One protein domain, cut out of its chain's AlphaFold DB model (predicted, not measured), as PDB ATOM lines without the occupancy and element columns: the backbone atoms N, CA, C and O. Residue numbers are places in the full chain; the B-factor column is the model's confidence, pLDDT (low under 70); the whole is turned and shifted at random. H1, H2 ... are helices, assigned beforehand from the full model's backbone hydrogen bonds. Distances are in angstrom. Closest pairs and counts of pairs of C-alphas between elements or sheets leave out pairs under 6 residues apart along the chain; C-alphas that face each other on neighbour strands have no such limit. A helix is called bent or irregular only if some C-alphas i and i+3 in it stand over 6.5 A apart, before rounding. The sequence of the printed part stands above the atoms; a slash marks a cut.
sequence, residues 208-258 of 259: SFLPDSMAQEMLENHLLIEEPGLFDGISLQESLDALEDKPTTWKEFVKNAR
ATOM      1  N   SER A 208      28.011   5.550 -42.281       52.25
ATOM      2  CA  SER A 208      29.143   5.019 -43.067       52.25
ATOM      3  C   SER A 208      30.531   5.611 -42.744       52.25
ATOM      4  O   SER A 208      31.525   5.214 -43.350       52.25
ATOM      5  N   PHE A 209      30.622   6.553 -41.794       45.84
ATOM      6  CA  PHE A 209      31.855   7.264 -41.423       45.84
ATOM      7  C   PHE A 209      32.493   6.809 -40.093       45.84
ATOM      8  O   PHE A 209      33.421   7.467 -39.620       45.84
ATOM      9  N   LEU A 210      32.033   5.715 -39.474       46.81
ATOM     10  CA  LEU A 210      32.530   5.232 -38.173       46.81
ATOM     11  C   LEU A 210      33.029   3.773 -38.251       46.81
ATOM     12  O   LEU A 210      32.564   3.034 -39.112       46.81
ATOM     13  N   PRO A 211      33.970   3.333 -37.385       55.03
ATOM     14  CA  PRO A 211      34.423   1.941 -37.360       55.03
ATOM     15  C   PRO A 211      33.279   0.986 -36.986       55.03
ATOM     16  O   PRO A 211      32.622   1.182 -35.963       55.03
ATOM     17  N   ASP A 212      33.091  -0.071 -37.783       54.00
ATOM     18  CA  ASP A 212      31.959  -1.015 -37.711       54.00
ATOM     19  C   ASP A 212      31.743  -1.671 -36.333       54.00
ATOM     20  O   ASP A 212      30.635  -2.095 -36.010       54.00
ATOM     21  N   SER A 213      32.776  -1.750 -35.490       53.56
ATOM     22  CA  SER A 213      32.785  -2.614 -34.304       53.56
ATOM     23  C   SER A 213      31.943  -2.138 -33.116       53.56
ATOM     24  O   SER A 213      31.840  -2.874 -32.146       53.56
ATOM     25  N   MET A 214      31.381  -0.926 -33.139       53.97
ATOM     26  CA  MET A 214      30.584  -0.396 -32.012       53.97
ATOM     27  C   MET A 214      29.270   0.276 -32.422       53.97
ATOM     28  O   MET A 214      28.460   0.622 -31.563       53.97
ATOM     29  N   ALA A 215      29.042   0.484 -33.720       51.69
ATOM     30  CA  ALA A 215      27.890   1.241 -34.196       51.69
ATOM     31  C   ALA A 215      26.570   0.473 -34.012       51.69
ATOM     32  O   ALA A 215      25.566   1.071 -33.634       51.69
ATOM     33  N   GLN A 216      26.587  -0.842 -34.240       57.09
ATOM     34  CA  GLN A 216      25.384  -1.669 -34.150       57.09
ATOM     35  C   GLN A 216      24.954  -1.891 -32.696       57.09
ATOM     36  O   GLN A 216      23.795  -1.676 -32.363       57.09
ATOM     37  N   GLU A 217      25.899  -2.223 -31.814       58.75
ATOM     38  CA  GLU A 217      25.615  -2.496 -30.399       58.75
ATOM     39  C   GLU A 217      25.073  -1.256 -29.675       58.75
ATOM     40  O   GLU A 217      24.103  -1.334 -28.924       58.75
ATOM     41  N   MET A 218      25.653  -0.079 -29.930       58.84
ATOM     42  CA  MET A 218      25.166   1.155 -29.314       58.84
ATOM     43  C   MET A 218      23.828   1.604 -29.892       58.84
ATOM     44  O   MET A 218      23.003   2.105 -29.134       58.84
ATOM     45  N   LEU A 219      23.577   1.402 -31.187       61.66
ATOM     46  CA  LEU A 219      22.266   1.670 -31.776       61.66
ATOM     47  C   LEU A 219      21.194   0.770 -31.150       61.66
ATOM     48  O   LEU A 219      20.168   1.273 -30.705       61.66
ATOM     49  N   GLU A 220      21.449  -0.532 -31.054       65.88
ATOM     50  CA  GLU A 220      20.507  -1.493 -30.473       65.88
ATOM     51  C   GLU A 220      20.265  -1.244 -28.979       65.88
ATOM     52  O   GLU A 220      19.126  -1.330 -28.529       65.88
ATOM     53  N   ASN A 221      21.290  -0.841 -28.222       69.31
ATOM     54  CA  ASN A 221      21.134  -0.469 -26.816       69.31
ATOM     55  C   ASN A 221      20.230   0.766 -26.636       69.31
ATOM     56  O   ASN A 221      19.351   0.780 -25.781       69.31
ATOM     57  N   HIS A 222      20.395   1.799 -27.468       61.81
ATOM     58  CA  HIS A 222      19.533   2.985 -27.387       61.81
ATOM     59  C   HIS A 222      18.098   2.679 -27.820       61.81
ATOM     60  O   HIS A 222      17.168   3.175 -27.189       61.81
ATOM     61  N   LEU A 223      17.917   1.820 -28.826       65.75
ATOM     62  CA  LEU A 223      16.593   1.357 -29.239       65.75
ATOM     63  C   LEU A 223      15.908   0.549 -28.127       65.75
ATOM     64  O   LEU A 223      14.735   0.774 -27.865       65.75
ATOM     65  N   LEU A 224      16.646  -0.305 -27.407       66.62
ATOM     66  CA  LEU A 224      16.131  -1.032 -26.241       66.62
ATOM     67  C   LEU A 224      15.700  -0.088 -25.107       66.62
ATOM     68  O   LEU A 224      14.680  -0.320 -24.461       66.62
ATOM     69  N   ILE A 225      16.468   0.976 -24.855       73.19
ATOM     70  CA  ILE A 225      16.140   1.993 -23.843       73.19
ATOM     71  C   ILE A 225      14.906   2.818 -24.253       73.19
ATOM     72  O   ILE A 225      14.155   3.237 -23.374       73.19
ATOM     73  N   GLU A 226      14.704   3.053 -25.552       61.84
ATOM     74  CA  GLU A 226      13.592   3.837 -26.102       61.84
ATOM     75  C   GLU A 226      12.270   3.051 -26.121       61.84
ATOM     76  O   GLU A 226      11.275   3.534 -25.584       61.84
ATOM     77  N   GLU A 227      12.256   1.835 -26.680       60.28
ATOM     78  CA  GLU A 227      11.078   0.956 -26.724       60.28
ATOM     79  C   GLU A 227      11.519  -0.521 -26.861       60.28
ATOM     80  O   GLU A 227      12.253  -0.854 -27.794       60.28
ATOM     81  N   PRO A 228      11.111  -1.438 -25.958       63.31
ATOM     82  CA  PRO A 228      10.066  -1.309 -24.931       63.31
ATOM     83  C   PRO A 228      10.522  -0.637 -23.618       63.31
ATOM     84  O   PRO A 228       9.772  -0.586 -22.641       63.31
ATOM     85  N   GLY A 229      11.744  -0.103 -23.580       76.38
ATOM     86  CA  GLY A 229      12.393   0.399 -22.373       76.38
ATOM     87  C   GLY A 229      13.336  -0.648 -21.786       76.38
ATOM     88  O   GLY A 229      13.103  -1.848 -21.901       76.38
ATOM     89  N   LEU A 230      14.404  -0.206 -21.116       74.69
ATOM     90  CA  LEU A 230      15.466  -1.102 -20.628       74.69
ATOM     91  C   LEU A 230      14.957  -2.219 -19.692       74.69
ATOM     92  O   LEU A 230      15.556  -3.288 -19.620       74.69
ATOM     93  N   PHE A 231      13.850  -1.968 -18.990       80.31
ATOM     94  CA  PHE A 231      13.159  -2.933 -18.129       80.31
ATOM     95  C   PHE A 231      11.803  -3.380 -18.695       80.31
ATOM     96  O   PHE A 231      10.943  -3.804 -17.932       80.31
ATOM     97  N   ASP A 232      11.588  -3.252 -20.008       83.50
ATOM     98  CA  ASP A 232      10.368  -3.693 -20.703       83.50
ATOM     99  C   ASP A 232       9.077  -3.090 -20.107       83.50
ATOM    100  O   ASP A 232       8.055  -3.748 -19.932       83.50
ATOM    101  N   GLY A 233       9.152  -1.825 -19.678       79.81
ATOM    102  CA  GLY A 233       8.037  -1.119 -19.036       79.81
ATOM    103  C   GLY A 233       7.602  -1.667 -17.667       79.81
ATOM    104  O   GLY A 233       6.606  -1.189 -17.116       79.81
ATOM    105  N   ILE A 234       8.323  -2.636 -17.090       86.62
ATOM    106  CA  ILE A 234       8.005  -3.218 -15.781       86.62
ATOM    107  C   ILE A 234       8.180  -2.158 -14.686       86.62
ATOM    108  O   ILE A 234       9.179  -1.438 -14.621       86.62
ATOM    109  N   SER A 235       7.192  -2.069 -13.793       84.88
ATOM    110  CA  SER A 235       7.244  -1.160 -12.648       84.88
ATOM    111  C   SER A 235       8.347  -1.564 -11.673       84.88
ATOM    112  O   SER A 235       8.444  -2.719 -11.269       84.88
ATOM    113  N   LEU A 236       9.120  -0.583 -11.208       84.06
ATOM    114  CA  LEU A 236      10.132  -0.787 -10.168       84.06
ATOM    115  C   LEU A 236       9.530  -0.915  -8.759       84.06
ATOM    116  O   LEU A 236      10.271  -1.154  -7.812       84.06
ATOM    117  N   GLN A 237       8.215  -0.735  -8.596       87.31
ATOM    118  CA  GLN A 237       7.563  -0.625  -7.289       87.31
ATOM    119  C   GLN A 237       7.808  -1.848  -6.395       87.31
ATOM    120  O   GLN A 237       8.253  -1.678  -5.269       87.31
ATOM    121  N   GLU A 238       7.604  -3.065  -6.906       88.44
ATOM    122  CA  GLU A 238       7.827  -4.296  -6.132       88.44
ATOM    123  C   GLU A 238       9.286  -4.416  -5.669       88.44
ATOM    124  O   GLU A 238       9.557  -4.756  -4.520       88.44
ATOM    125  N   SER A 239      10.236  -4.069  -6.545       86.94
ATOM    126  CA  SER A 239      11.660  -4.073  -6.204       86.94
ATOM    127  C   SER A 239      12.009  -3.003  -5.174       86.94
ATOM    128  O   SER A 239      12.791  -3.280  -4.274       86.94
ATOM    129  N   LEU A 240      11.444  -1.798  -5.287       88.81
ATOM    130  CA  LEU A 240      11.681  -0.700  -4.347       88.81
ATOM    131  C   LEU A 240      11.038  -0.960  -2.980       88.81
ATOM    132  O   LEU A 240      11.632  -0.598  -1.968       88.81
ATOM    133  N   ASP A 241       9.872  -1.608  -2.945       88.38
ATOM    134  CA  ASP A 241       9.172  -1.985  -1.713       88.38
ATOM    135  C   ASP A 241       9.887  -3.111  -0.953       88.38
ATOM    136  O   ASP A 241       9.736  -3.228   0.261       88.38
ATOM    137  N   ALA A 242      10.688  -3.924  -1.651       88.19
ATOM    138  CA  ALA A 242      11.499  -4.981  -1.052       88.19
ATOM    139  C   ALA A 242      12.810  -4.479  -0.412       88.19
ATOM    140  O   ALA A 242      13.469  -5.245   0.293       88.19
ATOM    141  N   LEU A 243      13.222  -3.229  -0.659       80.44
ATOM    142  CA  LEU A 243      14.449  -2.672  -0.085       80.44
ATOM    143  C   LEU A 243      14.203  -2.199   1.355       80.44
ATOM    144  O   LEU A 243      13.284  -1.425   1.611       80.44
ATOM    145  N   GLU A 244      15.060  -2.612   2.292       85.50
ATOM    146  CA  GLU A 244      15.009  -2.131   3.685       85.50
ATOM    147  C   GLU A 244      15.339  -0.629   3.790       85.50
ATOM    148  O   GLU A 244      14.764   0.082   4.614       85.50
ATOM    149  N   ASP A 245      16.206  -0.137   2.897       84.69
ATOM    150  CA  ASP A 245      16.632   1.258   2.798       84.69
ATOM    151  C   ASP A 245      16.323   1.844   1.414       84.69
ATOM    152  O   ASP A 245      16.429   1.176   0.383       84.69
ATOM    153  N   LYS A 246      15.986   3.139   1.361       83.75
ATOM    154  CA  LYS A 246      15.672   3.808   0.090       83.75
ATOM    155  C   LYS A 246      16.933   4.026  -0.758       83.75
ATOM    156  O   LYS A 246      17.922   4.547  -0.239       83.75
ATOM    157  N   PRO A 247      16.896   3.725  -2.070       85.88
ATOM    158  CA  PRO A 247      18.031   3.961  -2.951       85.88
ATOM    159  C   PRO A 247      18.243   5.460  -3.197       85.88
ATOM    160  O   PRO A 247      17.291   6.239  -3.265       85.88
ATOM    161  N   THR A 248      19.506   5.851  -3.373       84.25
ATOM    162  CA  THR A 248      19.906   7.235  -3.654       84.25
ATOM    163  C   THR A 248      19.240   7.746  -4.926       84.25
ATOM    164  O   THR A 248      19.405   7.187  -6.011       84.25
ATOM    165  N   THR A 249      18.522   8.857  -4.817       85.06
ATOM    166  CA  THR A 249      17.881   9.498  -5.966       85.06
ATOM    167  C   THR A 249      18.905  10.208  -6.853       85.06
ATOM    168  O   THR A 249      19.960  10.655  -6.398       85.06
ATOM    169  N   TRP A 250      18.557  10.426  -8.125       63.66
ATOM    170  CA  TRP A 250      19.388  11.209  -9.051       63.66
ATOM    171  C   TRP A 250      19.741  12.600  -8.502       63.66
ATOM    172  O   TRP A 250      20.872  13.065  -8.617       63.66
ATOM    173  N   LYS A 251      18.785  13.260  -7.839       77.56
ATOM    174  CA  LYS A 251      18.992  14.583  -7.240       77.56
ATOM    175  C   LYS A 251      20.030  14.549  -6.113       77.56
ATOM    176  O   LYS A 251      20.839  15.470  -6.016       77.56
ATOM    177  N   GLU A 252      20.005  13.519  -5.268       82.75
ATOM    178  CA  GLU A 252      20.989  13.331  -4.193       82.75
ATOM    179  C   GLU A 252      22.368  13.014  -4.761       82.75
ATOM    180  O   GLU A 252      23.351  13.625  -4.346       82.75
ATOM    181  N   PHE A 253      22.427  12.145  -5.774       78.06
ATOM    182  CA  PHE A 253      23.660  11.848  -6.491       78.06
ATOM    183  C   PHE A 253      24.295  13.121  -7.075       78.06
ATOM    184  O   PHE A 253      25.441  13.433  -6.758       78.06
ATOM    185  N   VAL A 254      23.537  13.923  -7.834       68.81
ATOM    186  CA  VAL A 254      24.031  15.177  -8.439       68.81
ATOM    187  C   VAL A 254      24.458  16.199  -7.384       68.81
ATOM    188  O   VAL A 254      25.449  16.905  -7.568       68.81
ATOM    189  N   LYS A 255      23.741  16.291  -6.259       73.75
ATOM    190  CA  LYS A 255      24.104  17.200  -5.162       73.75
ATOM    191  C   LYS A 255      25.443  16.815  -4.521       73.75
ATOM    192  O   LYS A 255      26.190  17.709  -4.130       73.75
ATOM    193  N   ASN A 256      25.741  15.519  -4.449       71.44
ATOM    194  CA  ASN A 256      26.962  14.984  -3.848       71.44
ATOM    195  C   ASN A 256      28.140  14.902  -4.838       71.44
ATOM    196  O   ASN A 256      29.285  14.840  -4.405       71.44
ATOM    197  N   ALA A 257      27.876  14.939  -6.148       69.44
ATOM    198  CA  ALA A 257      28.880  14.837  -7.211       69.44
ATOM    199  C   ALA A 257      29.546  16.174  -7.609       69.44
ATOM    200  O   ALA A 257      30.282  16.212  -8.594       69.44
ATOM    201  N   ARG A 258      29.296  17.281  -6.890       49.91
ATOM    202  CA  ARG A 258      29.967  18.567  -7.156       49.91
ATOM    203  C   ARG A 258      31.472  18.463  -6.864       49.91
ATOM    204  O   ARG A 258      31.867  18.511  -5.702       49.91
TER     205      ARG A 258
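What this domain is: This is residues 208 to 258 of the 259 residues of the protein "NmrA-domain-containing protein" of Eremomyces bilateralis CBS 781.70 (UniProt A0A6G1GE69). The printed part is an open hook: one long helix, H1, makes the first arm, a link leads on from it to the short helix H2 near the turn, and a second link brings the backbone round to H3, which makes the other, shorter arm. No helix packs on another, and the space between the two arms is empty. The 51 printed residues hold three named helices, in the order H1, H2, H3, and no named strand; the class is all helix, with 27 residues in the named helices. The whole is extended, with a radius of gyration of the C-alphas of 16.7 A, and the C-alphas span 48 by 32 by 14 A, an outline that is flat, but only just.

How they stand to each other: Begin at Ser 208 and go on to H1, residues 212 to 226; residues 208 to 220, of which 212 to 220 belong to H1, stand free. Next look at H2, residues 237 to 241, which is apart from H1: no C-alpha of the one is within 8 A of the other. Farther on, H3, residues 250 to 256, is apart from H1 and also apart from H2. Residues 234 to 258, which include H2 and H3, stand free. Look at the backbone O and N atoms inside the helices: in H2 and H3 every O i to N i+4 pair is within hydrogen-bond range, and in H1 it is 9 of 11.

Where its parts are: Find C-alpha 212 at (31.959, -1.015, -37.711); from there H1 runs 22.3 A to C-alpha 226 at (13.592, 3.837, -26.102), and x falls on the way. H1 is irregular: C-alphas 213 and 216 are 7.5 A apart, where about 5 A is the distance in a regular helix. H2 runs 6.0 A from Gln 237 to Asp 241, first to last C-alpha. H3 runs 9.9 A from Trp 250 to Asn 256, whose C-alpha you find at (26.962, 14.984, -3.848).

The domain as a whole: The two C-alphas farthest apart are those of Ser 208 and Glu 244, at 49.4 A, while the first and last printed C-alphas, of Ser 208 and Arg 258, are 38.4 A apart. The printed part has no cut. Its two links, 10 residues from H1 to H2 and 8 from H2 to H3, are both short but not tight. The mean pLDDT of the printed part is 71.4, and 24 residues are under 70: look at the B-factor column of residues 208 to 224, 226 to 228, 250, 254, and 257 to 258. The mean pLDDT is 61 in H1, 88 in H2 and 74 in H3.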